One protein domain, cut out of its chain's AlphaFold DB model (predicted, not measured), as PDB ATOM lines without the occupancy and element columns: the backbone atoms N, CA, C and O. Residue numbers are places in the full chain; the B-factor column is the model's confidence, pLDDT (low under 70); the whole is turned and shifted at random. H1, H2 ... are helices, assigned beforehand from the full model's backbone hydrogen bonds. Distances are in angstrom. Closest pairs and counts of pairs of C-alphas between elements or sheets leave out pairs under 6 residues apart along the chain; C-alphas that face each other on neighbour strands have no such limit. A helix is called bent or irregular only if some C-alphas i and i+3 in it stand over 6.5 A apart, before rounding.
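Overview. This is residues 2 to 126 of the 128 residues of an uncharacterized protein of Methylotenera sp. RIFCSPLOWO2_02_FULL_45_14 (UniProt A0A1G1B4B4). Two long helices, H1 and H3, lie side by side as a rod; short H2 crosses one end, and bent H4 folds back along H3. H1, H3 and arm H4b form an up-and-down bundle, each running against the one before. The printed part has 125 residues with four named helices, all helix, loose, radius of gyration of the C-alphas 19.4 A, spanning 65 by 24 by 19 A.

Along the chain. Find C-alpha 2 at (-24.279, 16.692, -70.203); H1 runs 57.9 A to residue 40. Next come H2, residues 42 to 48, and H3, residues 51 to 90, 58.2 A. H4, residues 98 to 124, one helix by its hydrogen bonds, is bent, C-alphas 109 and 112 being 7.0 A apart; its arm H4b, residues 112 to 124, ends with C-alpha 124 at (-14.725, 26.801, -15.505).

Arrangement. See H3 touch H1, closest C-alphas Ala 14 and Tyr 82, 5.0 A, at a shallow tilt of 18 degrees, opposite ways. H3 touches H4b with residues 54 to 69 alone, closest C-alphas Phe 62 and Ala 117, 4.8 A. Every O i to N i+4 pair is within hydrogen-bond range in H3 and H4b, 33 of 35 in H1, 7 of 8 in H4a, residues 98 to 109, and 1 of 3 in H2, beside 2 of 4 O i to N i+3 pairs.

Size, cuts and confidence. The farthest C-alphas, Leu 2 and Ile 46, are 65.3 A apart. The printed part has no cut and no long link; pLDDT is under 70 at residues 2 to 7 and 90 to 92.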
ATOM      1  N   LEU A   2     -25.206  16.664 -71.352       59.84
ATOM      2  CA  LEU A   2     -24.279  16.692 -70.203       59.84
ATOM      3  C   LEU A   2     -24.457  17.843 -69.176       59.84
ATOM      4  O   LEU A   2     -24.407  17.550 -67.983       59.84
ATOM      5  N   PRO A   3     -24.704  19.116 -69.562       60.75
ATOM      6  CA  PRO A   3     -24.837  20.204 -68.581       60.75
ATOM      7  C   PRO A   3     -26.069  20.047 -67.678       60.75
ATOM      8  O   PRO A   3     -25.990  20.310 -66.486       60.75
ATOM      9  N   PHE A   4     -27.176  19.522 -68.211       60.16
ATOM     10  CA  PHE A   4     -28.424  19.342 -67.461       60.16
ATOM     11  C   PHE A   4     -28.300  18.268 -66.366       60.16
ATOM     12  O   PHE A   4     -28.825  18.426 -65.267       60.16
ATOM     13  N   ILE A   5     -27.554  17.192 -66.646       66.44
ATOM     14  CA  ILE A   5     -27.277  16.122 -65.675       66.44
ATOM     15  C   ILE A   5     -26.403  16.658 -64.536       66.44
ATOM     16  O   ILE A   5     -26.717  16.443 -63.368       66.44
ATOM     17  N   LYS A   6     -25.345  17.408 -64.866       67.19
ATOM     18  CA  LYS A   6     -24.427  17.993 -63.879       67.19
ATOM     19  C   LYS A   6     -25.136  18.976 -62.945       67.19
ATOM     20  O   LYS A   6     -24.989  18.892 -61.730       67.19
ATOM     21  N   THR A   7     -25.982  19.829 -63.509       66.56
ATOM     22  CA  THR A   7     -26.827  20.753 -62.754       66.56
ATOM     23  C   THR A   7     -27.764  20.031 -61.790       66.56
ATOM     24  O   THR A   7     -27.857  20.412 -60.623       66.56
ATOM     25  N   ARG A   8     -28.450  18.981 -62.256       71.75
ATOM     26  CA  ARG A   8     -29.358  18.193 -61.419       71.75
ATOM     27  C   ARG A   8     -28.613  17.549 -60.248       71.75
ATOM     28  O   ARG A   8     -29.076  17.653 -59.118       71.75
ATOM     29  N   ILE A   9     -27.437  16.976 -60.506       75.56
ATOM     30  CA  ILE A   9     -26.573  16.393 -59.470       75.56
ATOM     31  C   ILE A   9     -26.138  17.461 -58.461       75.56
ATOM     32  O   ILE A   9     -26.238  17.237 -57.258       75.56
ATOM     33  N   ASN A  10     -25.706  18.640 -58.918       75.50
ATOM     34  CA  ASN A  10     -25.292  19.736 -58.038       75.50
ATOM     35  C   ASN A  10     -26.445  20.235 -57.152       75.50
ATOM     36  O   ASN A  10     -26.247  20.496 -55.966       75.50
ATOM     37  N   MET A  11     -27.659  20.316 -57.702       78.25
ATOM     38  CA  MET A  11     -28.858  20.716 -56.965       78.25
ATOM     39  C   MET A  11     -29.310  19.652 -55.954       78.25
ATOM     40  O   MET A  11     -29.602  19.982 -54.806       78.25
ATOM     41  N   GLU A  12     -29.317  18.373 -56.338       82.38
ATOM     42  CA  GLU A  12     -29.596  17.255 -55.424       82.38
ATOM     43  C   GLU A  12     -28.554  17.194 -54.295       82.38
ATOM     44  O   GLU A  12     -28.906  17.008 -53.131       82.38
ATOM     45  N   THR A  13     -27.286  17.464 -54.611       81.38
ATOM     46  CA  THR A  13     -26.187  17.522 -53.639       81.38
ATOM     47  C   THR A  13     -26.342  18.702 -52.673       81.38
ATOM     48  O   THR A  13     -26.194  18.533 -51.462       81.38
ATOM     49  N   ALA A  14     -26.712  19.887 -53.169       81.06
ATOM     50  CA  ALA A  14     -27.016  21.047 -52.331       81.06
ATOM     51  C   ALA A  14     -28.177  20.772 -51.360       81.06
ATOM     52  O   ALA A  14     -28.094  21.123 -50.181       81.06
ATOM     53  N   ASN A  15     -29.233  20.099 -51.830       84.88
ATOM     54  CA  ASN A  15     -30.363  19.692 -50.993       84.88
ATOM     55  C   ASN A  15     -29.950  18.648 -49.950       84.88
ATOM     56  O   ASN A  15     -30.317  18.767 -48.782       84.88
ATOM     57  N   HIS A  16     -29.145  17.659 -50.345       87.88
ATOM     58  CA  HIS A  16     -28.632  16.634 -49.442       87.88
ATOM     59  C   HIS A  16     -27.823  17.246 -48.292       87.88
ATOM     60  O   HIS A  16     -28.135  17.013 -47.121       87.88
ATOM     61  N   TYR A  17     -26.845  18.103 -48.603       85.25
ATOM     62  CA  TYR A  17     -26.077  18.801 -47.573       85.25
ATOM     63  C   TYR A  17     -26.943  19.775 -46.767       85.25
ATOM     64  O   TYR A  17     -26.700  19.957 -45.576       85.25
ATOM     65  N   GLY A  18     -27.965  20.385 -47.376       87.19
ATOM     66  CA  GLY A  18     -28.919  21.253 -46.685       87.19
ATOM     67  C   GLY A  18     -29.695  20.511 -45.596       87.19
ATOM     68  O   GLY A  18     -29.761  20.979 -44.457       87.19
ATOM     69  N   ASN A  19     -30.201  19.319 -45.918       90.81
ATOM     70  CA  ASN A  19     -30.883  18.439 -44.968       90.81
ATOM     71  C   ASN A  19     -29.925  17.940 -43.882       90.81
ATOM     72  O   ASN A  19     -30.257  17.981 -42.698       90.81
ATOM     73  N   MET A  20     -28.709  17.542 -44.266       90.88
ATOM     74  CA  MET A  20     -27.673  17.117 -43.323       90.88
ATOM     75  C   MET A  20     -27.316  18.237 -42.335       90.88
ATOM     76  O   MET A  20     -27.243  17.995 -41.132       90.88
ATOM     77  N   ARG A  21     -27.171  19.477 -42.823       91.81
ATOM     78  CA  ARG A  21     -26.911  20.670 -42.003       91.81
ATOM     79  C   ARG A  21     -27.988  20.886 -40.945       91.81
ATOM     80  O   ARG A  21     -27.668  21.235 -39.814       91.81
ATOM     81  N   PHE A  22     -29.255  20.723 -41.318       91.00
ATOM     82  CA  PHE A  22     -30.382  20.920 -40.409       91.00
ATOM     83  C   PHE A  22     -30.507  19.788 -39.379       91.00
ATOM     84  O   PHE A  22     -30.723  20.047 -38.192       91.00
ATOM     85  N   ALA A  23     -30.309  18.541 -39.810       93.12
ATOM     86  CA  ALA A  23     -30.312  17.384 -38.922       93.12
ATOM     87  C   ALA A  23     -29.192  17.485 -37.873       93.12
ATOM     88  O   ALA A  23     -29.451  17.359 -36.676       93.12
ATOM     89  N   MET A  24     -27.966  17.795 -38.307       92.38
ATOM     90  CA  MET A  24     -26.832  17.992 -37.401       92.38
ATOM     91  C   MET A  24     -27.039  19.171 -36.459       92.38
ATOM     92  O   MET A  24     -26.804  19.025 -35.263       92.38
ATOM     93  N   PHE A  25     -27.547  20.300 -36.965       92.69
ATOM     94  CA  PHE A  25     -27.874  21.451 -36.128       92.69
ATOM     95  C   PHE A  25     -28.792  21.058 -34.970       92.69
ATOM     96  O   PHE A  25     -28.486  21.344 -33.815       92.69
ATOM     97  N   THR A  26     -29.883  20.357 -35.277       93.12
ATOM     98  CA  THR A  26     -30.865  19.914 -34.282       93.12
ATOM     99  C   THR A  26     -30.226  18.993 -33.244       93.12
ATOM    100  O   THR A  26     -30.299  19.272 -32.050       93.12
ATOM    101  N   VAL A  27     -29.543  17.930 -33.684       94.94
ATOM    102  CA  VAL A  27     -28.944  16.937 -32.778       94.94
ATOM    103  C   VAL A  27     -27.865  17.564 -31.897       94.94
ATOM    104  O   VAL A  27     -27.891  17.403 -30.677       94.94
ATOM    105  N   PHE A  28     -26.936  18.320 -32.481       94.38
ATOM    106  CA  PHE A  28     -25.848  18.931 -31.723       94.38
ATOM    107  C   PHE A  28     -26.355  20.001 -30.757       94.38
ATOM    108  O   PHE A  28     -25.865  20.074 -29.634       94.38
ATOM    109  N   THR A  29     -27.346  20.805 -31.156       93.44
ATOM    110  CA  THR A  29     -27.922  21.833 -30.273       93.44
ATOM    111  C   THR A  29     -28.647  21.201 -29.087       93.44
ATOM    112  O   THR A  29     -28.517  21.695 -27.971       93.44
ATOM    113  N   VAL A  30     -29.343  20.076 -29.288       95.56
ATOM    114  CA  VAL A  30     -29.975  19.319 -28.194       95.56
ATOM    115  C   VAL A  30     -28.932  18.764 -27.226       95.56
ATOM    116  O   VAL A  30     -29.083  18.936 -26.019       95.56
ATOM    117  N   ILE A  31     -27.855  18.150 -27.728       94.62
ATOM    118  CA  ILE A  31     -26.769  17.626 -26.879       94.62
ATOM    119  C   ILE A  31     -26.130  18.760 -26.070       94.62
ATOM    120  O   ILE A  31     -25.958  18.640 -24.860       94.62
ATOM    121  N   VAL A  32     -25.815  19.876 -26.725       93.44
ATOM    122  CA  VAL A  32     -25.245  21.063 -26.082       93.44
ATOM    123  C   VAL A  32     -26.179  21.624 -25.010       93.44
ATOM    124  O   VAL A  32     -25.735  21.887 -23.895       93.44
ATOM    125  N   GLY A  33     -27.470  21.757 -25.317       92.56
ATOM    126  CA  GLY A  33     -28.472  22.228 -24.363       92.56
ATOM    127  C   GLY A  33     -28.607  21.301 -23.155       92.56
ATOM    128  O   GLY A  33     -28.628  21.772 -22.022       92.56
ATOM    129  N   ALA A  34     -28.620  19.985 -23.379       91.94
ATOM    130  CA  ALA A  34     -28.675  18.993 -22.308       91.94
ATOM    131  C   ALA A  34     -27.434  19.056 -21.401       91.94
ATOM    132  O   ALA A  34     -27.562  19.041 -20.178       91.94
ATOM    133  N   LEU A  35     -26.240  19.190 -21.985       91.25
ATOM    134  CA  LEU A  35     -24.999  19.347 -21.224       91.25
ATOM    135  C   LEU A  35     -24.992  20.648 -20.412       91.25
ATOM    136  O   LEU A  35     -24.568  20.643 -19.262       91.25
ATOM    137  N   MET A  36     -25.482  21.756 -20.977       90.94
ATOM    138  CA  MET A  36     -25.585  23.033 -20.260       90.94
ATOM    139  C   MET A  36     -26.625  23.011 -19.138       90.94
ATOM    140  O   MET A  36     -26.472  23.737 -18.162       90.94
ATOM    141  N   ALA A  37     -27.670  22.187 -19.251       90.56
ATOM    142  CA  ALA A  37     -28.675  22.026 -18.204       90.56
ATOM    143  C   ALA A  37     -28.161  21.208 -17.006       90.56
ATOM    144  O   ALA A  37     -28.634  21.400 -15.887       90.56
ATOM    145  N   PHE A  38     -27.178  20.328 -17.227       87.69
ATOM    146  CA  PHE A  38     -26.586  19.473 -16.195       87.69
ATOM    147  C   PHE A  38     -26.185  20.229 -14.912       87.69
ATOM    148  O   PHE A  38     -26.633  19.824 -13.836       87.69
ATOM    149  N   PRO A  39     -25.426  21.344 -14.969       85.00
ATOM    150  CA  PRO A  39     -25.017  22.067 -13.768       85.00
ATOM    151  C   PRO A  39     -26.138  22.739 -12.973       85.00
ATOM    152  O   PRO A  39     -25.938  23.066 -11.806       85.00
ATOM    153  N   PHE A  40     -27.323  22.909 -13.559       84.69
ATOM    154  CA  PHE A  40     -28.476  23.497 -12.874       84.69
ATOM    155  C   PHE A  40     -29.344  22.455 -12.150       84.69
ATOM    156  O   PHE A  40     -30.292  22.819 -11.453       84.69
ATOM    157  N   SER A  41     -29.036  21.163 -12.288       85.44
ATOM    158  CA  SER A  41     -29.762  20.092 -11.606       85.44
ATOM    159  C   SER A  41     -29.335  19.959 -10.139       85.44
ATOM    160  O   SER A  41     -28.148  19.880  -9.818       85.44
ATOM    161  N   ALA A  42     -30.319  19.885  -9.236       74.19
ATOM    162  CA  ALA A  42     -30.099  19.778  -7.792       74.19
ATOM    163  C   ALA A  42     -29.316  18.515  -7.385       74.19
ATOM    164  O   ALA A  42     -28.565  18.549  -6.413       74.19
ATOM    165  N   GLU A  43     -29.447  17.431  -8.151       75.00
ATOM    166  CA  GLU A  43     -28.808  16.137  -7.870       75.00
ATOM    167  C   GLU A  43     -27.289  16.157  -8.108       75.00
ATOM    168  O   GLU A  43     -26.554  15.355  -7.536       75.00
ATOM    169  N   HIS A  44     -26.795  17.106  -8.909       74.31
ATOM    170  CA  HIS A  44     -25.409  17.129  -9.385       74.31
ATOM    171  C   HIS A  44     -24.540  18.185  -8.690       74.31
ATOM    172  O   HIS A  44     -23.346  18.276  -8.974       74.31
ATOM    173  N   LYS A  45     -25.097  18.948  -7.738       72.62
ATOM    174  CA  LYS A  45     -24.354  19.973  -6.980       72.62
ATOM    175  C   LYS A  45     -23.114  19.407  -6.288       72.62
ATOM    176  O   LYS A  45     -22.027  19.943  -6.455       72.62
ATOM    177  N   ILE A  46     -23.251  18.252  -5.635       70.50
ATOM    178  CA  ILE A  46     -22.147  17.575  -4.929       70.50
ATOM    179  C   ILE A  46     -21.014  17.184  -5.897       70.50
ATOM    180  O   ILE A  46     -19.840  17.193  -5.533       70.50
ATOM    181  N   PHE A  47     -21.347  16.853  -7.148       74.56
ATOM    182  CA  PHE A  47     -20.356  16.521  -8.171       74.56
ATOM    183  C   PHE A  47     -19.591  17.760  -8.657       74.56
ATOM    184  O   PHE A  47     -18.403  17.654  -8.958       74.56
ATOM    185  N   ILE A  48     -20.258  18.916  -8.715       80.06
ATOM    186  CA  ILE A  48     -19.737  20.187  -9.244       80.06
ATOM    187  C   ILE A  48     -18.952  20.977  -8.194       80.06
ATOM    188  O   ILE A  48     -18.010  21.682  -8.553       80.06
ATOM    189  N   ASP A  49     -19.282  20.817  -6.912       80.38
ATOM    190  CA  ASP A  49     -18.529  21.417  -5.803       80.38
ATOM    191  C   ASP A  49     -17.067  20.933  -5.775       80.38
ATOM    192  O   ASP A  49     -16.177  21.618  -5.269       80.38
ATOM    193  N   ASN A  50     -16.786  19.773  -6.377       85.62
ATOM    194  CA  ASN A  50     -15.423  19.334  -6.632       85.62
ATOM    195  C   ASN A  50     -14.826  20.076  -7.842       85.62
ATOM    196  O   ASN A  50     -15.170  19.807  -8.996       85.62
ATOM    197  N   GLU A  51     -13.849  20.945  -7.573       84.56
ATOM    198  CA  GLU A  51     -13.149  21.760  -8.571       84.56
ATOM    199  C   GLU A  51     -12.615  20.944  -9.760       84.56
ATOM    200  O   GLU A  51     -12.754  21.357 -10.913       84.56
ATOM    201  N   ARG A  52     -12.067  19.746  -9.515       86.56
ATOM    202  CA  ARG A  52     -11.530  18.884 -10.578       86.56
ATOM    203  C   ARG A  52     -12.628  18.392 -11.518       86.56
ATOM    204  O   ARG A  52     -12.428  18.362 -12.732       86.56
ATOM    205  N   ASN A  53     -13.776  18.009 -10.968       88.06
ATOM    206  CA  ASN A  53     -14.914  17.529 -11.747       88.06
ATOM    207  C   ASN A  53     -15.564  18.668 -12.533       88.06
ATOM    208  O   ASN A  53     -15.906  18.476 -13.699       88.06
ATOM    209  N   ARG A  54     -15.667  19.861 -11.933       87.56
ATOM    210  CA  ARG A  54     -16.124  21.074 -12.618       87.56
ATOM    211  C   ARG A  54     -15.234  21.402 -13.811       87.56
ATOM    212  O   ARG A  54     -15.740  21.543 -14.917       87.56
ATOM    213  N   LEU A  55     -13.914  21.458 -13.613       89.88
ATOM    214  CA  LEU A  55     -12.959  21.735 -14.691       89.88
ATOM    215  C   LEU A  55     -13.003  20.669 -15.788       89.88
ATOM    216  O   LEU A  55     -12.965  21.008 -16.969       89.88
ATOM    217  N   PHE A  56     -13.122  19.391 -15.418       91.06
ATOM    218  CA  PHE A  56     -13.266  18.304 -16.383       91.06
ATOM    219  C   PHE A  56     -14.551  18.443 -17.209       91.06
ATOM    220  O   PHE A  56     -14.498  18.388 -18.437       91.06
ATOM    221  N   LEU A  57     -15.690  18.682 -16.554       91.12
ATOM    222  CA  LEU A  57     -16.972  18.886 -17.225       91.12
ATOM    223  C   LEU A  57     -16.925  20.109 -18.151       91.12
ATOM    224  O   LEU A  57     -17.334  20.007 -19.306       91.12
ATOM    225  N   SER A  58     -16.355  21.225 -17.687       92.69
ATOM    226  CA  SER A  58     -16.140  22.418 -18.508       92.69
ATOM    227  C   SER A  58     -15.261  22.146 -19.717       92.69
ATOM    228  O   SER A  58     -15.581  22.594 -20.814       92.69
ATOM    229  N   ALA A  59     -14.169  21.397 -19.552       93.56
ATOM    230  CA  ALA A  59     -13.272  21.061 -20.650       93.56
ATOM    231  C   ALA A  59     -13.972  20.192 -21.705       93.56
ATOM    232  O   ALA A  59     -13.849  20.459 -22.903       93.56
ATOM    233  N   VAL A  60     -14.739  19.185 -21.275       93.81
ATOM    234  CA  VAL A  60     -15.525  18.327 -22.174       93.81
ATOM    235  C   VAL A  60     -16.598  19.143 -22.892       93.81
ATOM    236  O   VAL A  60     -16.689  19.084 -24.118       93.81
ATOM    237  N   GLY A  61     -17.367  19.940 -22.150       94.06
ATOM    238  CA  GLY A  61     -18.409  20.801 -22.699       94.06
ATOM    239  C   GLY A  61     -17.859  21.795 -23.719       94.06
ATOM    240  O   GLY A  61     -18.352  21.860 -24.842       94.06
ATOM    241  N   PHE A  62     -16.776  22.497 -23.378       95.56
ATOM    242  CA  PHE A  62     -16.089  23.418 -24.282       95.56
ATOM    243  C   PHE A  62     -15.604  22.714 -25.554       95.56
ATOM    244  O   PHE A  62     -15.868  23.179 -26.664       95.56
ATOM    245  N   THR A  63     -14.938  21.565 -25.405       95.81
ATOM    246  CA  THR A  63     -14.405  20.793 -26.535       95.81
ATOM    247  C   THR A  63     -15.525  20.355 -27.477       95.81
ATOM    248  O   THR A  63     -15.410  20.531 -28.690       95.81
ATOM    249  N   LEU A  64     -16.633  19.836 -26.939       95.12
ATOM    250  CA  LEU A  64     -17.789  19.436 -27.739       95.12
ATOM    251  C   LEU A  64     -18.427  20.627 -28.455       95.12
ATOM    252  O   LEU A  64     -18.703  20.532 -29.650       95.12
ATOM    253  N   SER A  65     -18.599  21.763 -27.777       95.31
ATOM    254  CA  SER A  65     -19.156  22.973 -28.389       95.31
ATOM    255  C   SER A  65     -18.292  23.472 -29.548       95.31
ATOM    256  O   SER A  65     -18.819  23.799 -30.611       95.31
ATOM    257  N   VAL A  66     -16.963  23.439 -29.407       95.94
ATOM    258  CA  VAL A  66     -16.041  23.778 -30.502       95.94
ATOM    259  C   VAL A  66     -16.147  22.773 -31.653       95.94
ATOM    260  O   VAL A  66     -16.305  23.182 -32.803       95.94
ATOM    261  N   LEU A  67     -16.104  21.467 -31.377       96.25
ATOM    262  CA  LEU A  67     -16.155  20.428 -32.414       96.25
ATOM    263  C   LEU A  67     -17.477  20.439 -33.194       96.25
ATOM    264  O   LEU A  67     -17.472  20.325 -34.425       96.25
ATOM    265  N   PHE A  68     -18.604  20.616 -32.507       95.00
ATOM    266  CA  PHE A  68     -19.911  20.743 -33.147       95.00
ATOM    267  C   PHE A  68     -20.020  22.035 -33.954       95.00
ATOM    268  O   PHE A  68     -20.472  21.989 -35.099       95.00
ATOM    269  N   GLY A  69     -19.518  23.158 -33.431       94.25
ATOM    270  CA  GLY A  69     -19.450  24.420 -34.167       94.25
ATOM    271  C   GLY A  69     -18.621  24.315 -35.452       94.25
ATOM    272  O   GLY A  69     -19.074  24.733 -36.517       94.25
ATOM    273  N   LEU A  70     -17.439  23.691 -35.393       95.06
ATOM    274  CA  LEU A  70     -16.585  23.457 -36.564       95.06
ATOM    275  C   LEU A  70     -17.254  22.537 -37.591       95.06
ATOM    276  O   LEU A  70     -17.205  22.805 -38.795       95.06
ATOM    277  N   SER A  71     -17.917  21.478 -37.126       92.94
ATOM    278  CA  SER A  71     -18.663  20.554 -37.987       92.94
ATOM    279  C   SER A  71     -19.817  21.270 -38.697       92.94
ATOM    280  O   SER A  71     -19.953  21.169 -39.920       92.94
ATOM    281  N   GLN A  72     -20.587  22.079 -37.961       93.06
ATOM    282  CA  GLN A  72     -21.679  22.879 -38.512       93.06
ATOM    283  C   GLN A  72     -21.177  23.935 -39.503       93.06
ATOM    284  O   GLN A  72     -21.790  24.151 -40.555       93.06
ATOM    285  N   HIS A  73     -20.045  24.577 -39.202       92.94
ATOM    286  CA  HIS A  73     -19.402  25.533 -40.095       92.94
ATOM    287  C   HIS A  73     -19.002  24.865 -41.414       92.94
ATOM    288  O   HIS A  73     -19.358  25.352 -42.488       92.94
ATOM    289  N   ARG A  74     -18.325  23.712 -41.344       93.19
ATOM    290  CA  ARG A  74     -17.862  22.971 -42.523       93.19
ATOM    291  C   ARG A  74     -19.018  22.563 -43.434       93.19
ATOM    292  O   ARG A  74     -18.933  22.755 -44.646       93.19
ATOM    293  N   ILE A  75     -20.106  22.045 -42.868       91.12
ATOM    294  CA  ILE A  75     -21.283  21.658 -43.658       91.12
ATOM    295  C   ILE A  75     -21.988  22.882 -44.229       91.12
ATOM    296  O   ILE A  75     -22.405  22.855 -45.382       91.12
ATOM    297  N   SER A  76     -22.069  23.983 -43.478       89.38
ATOM    298  CA  SER A  76     -22.607  25.240 -44.005       89.38
ATOM    299  C   SER A  76     -21.828  25.706 -45.235       89.38
ATOM    300  O   SER A  76     -22.442  26.031 -46.248       89.38
ATOM    301  N   CYS A  77     -20.495  25.655 -45.194       89.25
ATOM    302  CA  CYS A  77     -19.649  25.981 -46.342       89.25
ATOM    303  C   CYS A  77     -19.891  25.043 -47.535       89.25
ATOM    304  O   CYS A  77     -19.997  25.529 -48.660       89.25
ATOM    305  N   LEU A  78     -20.044  23.732 -47.305       88.69
ATOM    306  CA  LEU A  78     -20.368  22.763 -48.362       88.69
ATOM    307  C   LEU A  78     -21.722  23.058 -49.015       88.69
ATOM    308  O   LEU A  78     -21.798  23.138 -50.238       88.69
ATOM    309  N   VAL A  79     -22.775  23.279 -48.219       88.19
ATOM    310  CA  VAL A  79     -24.106  23.650 -48.731       88.19
ATOM    311  C   VAL A  79     -23.995  24.850 -49.653       88.19
ATOM    312  O   VAL A  79     -24.525  24.831 -50.762       88.19
ATOM    313  N   ILE A  80     -23.280  25.883 -49.213       87.25
ATOM    314  CA  ILE A  80     -23.197  27.110 -49.986       87.25
ATOM    315  C   ILE A  80     -22.371  26.909 -51.259       87.25
ATOM    316  O   ILE A  80     -22.765  27.394 -52.315       87.25
ATOM    317  N   PHE A  81     -21.272  26.157 -51.192       87.81
ATOM    318  CA  PHE A  81     -20.478  25.819 -52.370       87.81
ATOM    319  C   PHE A  81     -21.332  25.143 -53.454       87.81
ATOM    320  O   PHE A  81     -21.328  25.578 -54.605       87.81
ATOM    321  N   TYR A  82     -22.125  24.132 -53.084       84.12
ATOM    322  CA  TYR A  82     -22.991  23.432 -54.038       84.12
ATOM    323  C   TYR A  82     -24.175  24.283 -54.512       84.12
ATOM    324  O   TYR A  82     -24.546  24.201 -55.683       84.12
ATOM    325  N   GLN A  83     -24.735  25.142 -53.655       83.50
ATOM    326  CA  GLN A  83     -25.752  26.115 -54.065       83.50
ATOM    327  C   GLN A  83     -25.195  27.100 -55.098       83.50
ATOM    328  O   GLN A  83     -25.804  27.307 -56.145       83.50
ATOM    329  N   GLU A  84     -24.023  27.684 -54.845       84.81
ATOM    330  CA  GLU A  84     -23.371  28.616 -55.768       84.81
ATOM    331  C   GLU A  84     -23.005  27.936 -57.096       84.81
ATOM    332  O   GLU A  84     -23.243  28.522 -58.155       84.81
ATOM    333  N   ALA A  85     -22.511  26.693 -57.056       83.12
ATOM    334  CA  ALA A  85     -22.246  25.895 -58.252       83.12
ATOM    335  C   ALA A  85     -23.521  25.647 -59.075       83.12
ATOM    336  O   ALA A  85     -23.520  25.862 -60.287       83.12
ATOM    337  N   ALA A  86     -24.628  25.272 -58.426       78.81
ATOM    338  CA  ALA A  86     -25.905  25.043 -59.097       78.81
ATOM    339  C   ALA A  86     -26.471  26.326 -59.738       78.81
ATOM    340  O   ALA A  86     -26.943  26.286 -60.876       78.81
ATOM    341  N   PHE A  87     -26.385  27.475 -59.056       80.25
ATOM    342  CA  PHE A  87     -26.844  28.762 -59.599       80.25
ATOM    343  C   PHE A  87     -26.003  29.246 -60.784       80.25
ATOM    344  O   PHE A  87     -26.549  29.801 -61.736       80.25
ATOM    345  N   ASN A  88     -24.685  29.045 -60.738       79.44
ATOM    346  CA  ASN A  88     -23.795  29.470 -61.818       79.44
ATOM    347  C   ASN A  88     -23.967  28.613 -63.089       79.44
ATOM    348  O   ASN A  88     -23.751  29.118 -64.185       79.44
ATOM    349  N   GLU A  89     -24.375  27.343 -62.970       75.75
ATOM    350  CA  GLU A  89     -24.617  26.459 -64.126       75.75
ATOM    351  C   GLU A  89     -25.995  26.650 -64.780       75.75
ATOM    352  O   GLU A  89     -26.156  26.386 -65.969       75.75
ATOM    353  N   THR A  90     -26.994  27.111 -64.025       64.06
ATOM    354  CA  THR A  90     -28.394  27.194 -64.483       64.06
ATOM    355  C   THR A  90     -28.805  28.537 -65.063       64.06
ATOM    356  O   THR A  90     -29.903  28.638 -65.605       64.06
ATOM    357  N   ASN A  91     -27.982  29.581 -64.916       64.62
ATOM    358  CA  ASN A  91     -28.404  30.974 -65.116       64.62
ATOM    359  C   ASN A  91     -29.664  31.357 -64.309       64.62
ATOM    360  O   ASN A  91     -30.334  32.339 -64.634       64.62
ATOM    361  N   PHE A  92     -30.006  30.620 -63.242       67.56
ATOM    362  CA  PHE A  92     -31.119  31.014 -62.387       67.56
ATOM    363  C   PHE A  92     -30.777  32.309 -61.652       67.56
ATOM    364  O   PHE A  92     -29.683  32.479 -61.104       67.56
ATOM    365  N   LYS A  93     -31.746  33.230 -61.617       70.06
ATOM    366  CA  LYS A  93     -31.612  34.471 -60.861       70.06
ATOM    367  C   LYS A  93     -31.450  34.113 -59.383       70.06
ATOM    368  O   LYS A  93     -32.338  33.509 -58.783       70.06
ATOM    369  N   LYS A  94     -30.305  34.477 -58.802       76.75
ATOM    370  CA  LYS A  94     -30.085  34.356 -57.356       76.75
ATOM    371  C   LYS A  94     -31.157  35.199 -56.650       76.75
ATOM    372  O   LYS A  94     -31.406  36.316 -57.104       76.75
ATOM    373  N   PRO A  95     -31.795  34.692 -55.583       74.88
ATOM    374  CA  PRO A  95     -32.790  35.467 -54.855       74.88
ATOM    375  C   PRO A  95     -32.174  36.770 -54.335       74.88
ATOM    376  O   PRO A  95     -30.993  36.810 -53.964       74.88
ATOM    377  N   ASP A  96     -32.961  37.845 -54.329       76.75
ATOM    378  CA  ASP A  96     -32.484  39.152 -53.888       76.75
ATOM    379  C   ASP A  96     -31.986  39.055 -52.434       76.75
ATOM    380  O   ASP A  96     -32.620  38.463 -51.560       76.75
ATOM    381  N   GLY A  97     -30.774  39.556 -52.180       77.62
ATOM    382  CA  GLY A  97     -30.135  39.449 -50.865       77.62
ATOM    383  C   GLY A  97     -29.509  38.085 -50.531       77.62
ATOM    384  O   GLY A  97     -29.075  37.903 -49.395       77.62
ATOM    385  N   HIS A  98     -29.381  37.149 -51.485       76.69
ATOM    386  CA  HIS A  98     -28.765  35.824 -51.269       76.69
ATOM    387  C   HIS A  98     -27.421  35.877 -50.515       76.69
ATOM    388  O   HIS A  98     -27.182  35.081 -49.607       76.69
ATOM    389  N   LYS A  99     -26.563  36.859 -50.835       77.88
ATOM    390  CA  LYS A  99     -25.275  37.059 -50.149       77.88
ATOM    391  C   LYS A  99     -25.446  37.351 -48.656       77.88
ATOM    392  O   LYS A  99     -24.694  36.815 -47.858       77.88
ATOM    393  N   CYS A 100     -26.421  38.178 -48.284       85.12
ATOM    394  CA  CYS A 100     -26.669  38.548 -46.891       85.12
ATOM    395  C   CYS A 100     -27.294  37.378 -46.119       85.12
ATOM    396  O   CYS A 100     -26.789  36.976 -45.072       85.12
ATOM    397  N   TRP A 101     -28.327  36.752 -46.692       83.69
ATOM    398  CA  TRP A 101     -29.030  35.625 -46.075       83.69
ATOM    399  C   TRP A 101     -28.134  34.410 -45.822       83.69
ATOM    400  O   TRP A 101     -28.304  33.732 -44.810       83.69
ATOM    401  N   LYS A 102     -27.142  34.168 -46.690       83.50
ATOM    402  CA  LYS A 102     -26.090  33.160 -46.483       83.50
ATOM    403  C   LYS A 102     -25.383  33.356 -45.140       83.50
ATOM    404  O   LYS A 102     -25.287  32.414 -44.354       83.50
ATOM    405  N   TYR A 103     -24.909  34.574 -44.879       85.38
ATOM    406  CA  TYR A 103     -24.174  34.891 -43.657       85.38
ATOM    407  C   TYR A 103     -25.082  34.910 -42.432       85.38
ATOM    408  O   TYR A 103     -24.695  34.375 -41.398       85.38
ATOM    409  N   ILE A 104     -26.301  35.443 -42.557       88.44
ATOM    410  CA  ILE A 104     -27.289  35.421 -41.469       88.44
ATOM    411  C   ILE A 104     -27.585  33.975 -41.056       88.44
ATOM    412  O   ILE A 104     -27.475  33.643 -39.882       88.44
ATOM    413  N   ALA A 105     -27.888  33.087 -42.007       86.69
ATOM    414  CA  ALA A 105     -28.171  31.686 -41.703       86.69
ATOM    415  C   ALA A 105     -26.974  30.981 -41.046       86.69
ATOM    416  O   ALA A 105     -27.152  30.208 -40.105       86.69
ATOM    417  N   GLN A 106     -25.756  31.257 -41.519       88.00
ATOM    418  CA  GLN A 106     -24.539  30.695 -40.940       88.00
ATOM    419  C   GLN A 106     -24.303  31.191 -39.507       88.00
ATOM    420  O   GLN A 106     -23.997  30.383 -38.635       88.00
ATOM    421  N   LEU A 107     -24.488  32.488 -39.249       90.25
ATOM    422  CA  LEU A 107     -24.368  33.070 -37.910       90.25
ATOM    423  C   LEU A 107     -25.405  32.487 -36.951       90.25
ATOM    424  O   LEU A 107     -25.046  32.039 -35.866       90.25
ATOM    425  N   THR A 108     -26.672  32.418 -37.365       90.94
ATOM    426  CA  THR A 108     -27.746  31.852 -36.538       90.94
ATOM    427  C   THR A 108     -27.495  30.382 -36.215       90.94
ATOM    428  O   THR A 108     -27.748  29.958 -35.094       90.94
ATOM    429  N   MET A 109     -26.964  29.603 -37.161       91.25
ATOM    430  CA  MET A 109     -26.649  28.194 -36.920       91.25
ATOM    431  C   MET A 109     -25.401  27.982 -36.063       91.25
ATOM    432  O   MET A 109     -25.289  26.940 -35.429       91.25
ATOM    433  N   LEU A 110     -24.458  28.926 -36.039       93.38
ATOM    434  CA  LEU A 110     -23.255  28.826 -35.206       93.38
ATOM    435  C   LEU A 110     -23.452  29.373 -33.792       93.38
ATOM    436  O   LEU A 110     -22.704  29.000 -32.885       93.38
ATOM    437  N   SER A 111     -24.454  30.230 -33.596       93.88
ATOM    438  CA  SER A 111     -24.680  30.922 -32.329       93.88
ATOM    439  C   SER A 111     -24.824  29.985 -31.121       93.88
ATOM    440  O   SER A 111     -24.169  30.271 -30.116       93.88
ATOM    441  N   PRO A 112     -25.542  28.838 -31.172       93.31
ATOM    442  CA  PRO A 112     -25.716  28.008 -29.980       93.31
ATOM    443  C   PRO A 112     -24.392  27.418 -29.487       93.31
ATOM    444  O   PRO A 112     -24.151  27.337 -28.284       93.31
ATOM    445  N   TYR A 113     -23.495  27.063 -30.409       94.31
ATOM    446  CA  TYR A 113     -22.180  26.516 -30.077       94.31
ATOM    447  C   TYR A 113     -21.245  27.582 -29.517       94.31
ATOM    448  O   TYR A 113     -20.505  27.309 -28.577       94.31
ATOM    449  N   PHE A 114     -21.307  28.800 -30.061       94.25
ATOM    450  CA  PHE A 114     -20.544  29.930 -29.539       94.25
ATOM    451  C   PHE A 114     -20.969  30.270 -28.106       94.25
ATOM    452  O   PHE A 114     -20.124  30.335 -27.214       94.25
ATOM    453  N   PHE A 115     -22.275  30.415 -27.863       95.12
ATOM    454  CA  PHE A 115     -22.795  30.694 -26.525       95.12
ATOM    455  C   PHE A 115     -22.514  29.557 -25.548       95.12
ATOM    456  O   PHE A 115     -22.171  29.814 -24.398       95.12
ATOM    457  N   SER A 116     -22.584  28.307 -26.002       94.62
ATOM    458  CA  SER A 116     -22.220  27.172 -25.163       94.62
ATOM    459  C   SER A 116     -20.732  27.137 -24.819       94.62
ATOM    460  O   SER A 116     -20.381  26.920 -23.664       94.62
ATOM    461  N   ALA A 117     -19.842  27.378 -25.784       93.88
ATOM    462  CA  ALA A 117     -18.409  27.451 -25.511       93.88
ATOM    463  C   ALA A 117     -18.097  28.571 -24.507       93.88
ATOM    464  O   ALA A 117     -17.336  28.359 -23.564       93.88
ATOM    465  N   LEU A 118     -18.740  29.734 -24.662       94.38
ATOM    466  CA  LEU A 118     -18.624  30.845 -23.721       94.38
ATOM    467  C   LEU A 118     -19.137  30.465 -22.326       94.38
ATOM    468  O   LEU A 118     -18.463  30.738 -21.337       94.38
ATOM    469  N   PHE A 119     -20.286  29.791 -22.246       94.38
ATOM    470  CA  PHE A 119     -20.828  29.279 -20.990       94.38
ATOM    471  C   PHE A 119     -19.828  28.364 -20.276       94.38
ATOM    472  O   PHE A 119     -19.547  28.585 -19.103       94.38
ATOM    473  N   TRP A 120     -19.239  27.388 -20.972       94.00
ATOM    474  CA  TRP A 120     -18.285  26.458 -20.359       94.00
ATOM    475  C   TRP A 120     -16.994  27.132 -19.893       94.00
ATOM    476  O   TRP A 120     -16.444  26.739 -18.865       94.00
ATOM    477  N   LEU A 121     -16.536  28.172 -20.600       92.62
ATOM    478  CA  LEU A 121     -15.416  28.998 -20.147       92.62
ATOM    479  C   LEU A 121     -15.763  29.731 -18.849       92.62
ATOM    480  O   LEU A 121     -15.017  29.632 -17.881       92.62
ATOM    481  N   ILE A 122     -16.907  30.416 -18.799       91.62
ATOM    482  CA  ILE A 122     -17.355  31.138 -17.598       91.62
ATOM    483  C   ILE A 122     -17.555  30.160 -16.429       91.62
ATOM    484  O   ILE A 122     -17.093  30.417 -15.317       91.62
ATOM    485  N   PHE A 123     -18.169  29.005 -16.692       89.44
ATOM    486  CA  PHE A 123     -18.408  27.953 -15.707       89.44
ATOM    487  C   PHE A 123     -17.101  27.365 -15.148       89.44
ATOM    488  O   PHE A 123     -17.011  27.082 -13.954       89.44
ATOM    489  N   ALA A 124     -16.046  27.242 -15.965       87.94
ATOM    490  CA  ALA A 124     -14.725  26.801 -15.505       87.94
ATOM    491  C   ALA A 124     -14.110  27.753 -14.462       87.94
ATOM    492  O   ALA A 124     -13.533  27.287 -13.479       87.94
ATOM    493  N   PHE A 125     -14.270  29.066 -14.654       86.44
ATOM    494  CA  PHE A 125     -13.749  30.104 -13.753       86.44
ATOM    495  C   PHE A 125     -14.689  30.439 -12.581       86.44
ATOM    496  O   PHE A 125     -14.403  31.356 -11.816       86.44
ATOM    497  N   GLY A 126     -15.794  29.699 -12.416       72.94
ATOM    498  CA  GLY A 126     -16.748  29.900 -11.320       72.94
ATOM    499  C   GLY A 126     -17.665  31.114 -11.492       72.94
ATOM    500  O   GLY A 126     -18.190  31.617 -10.507       72.94
TER     501      GLY A 126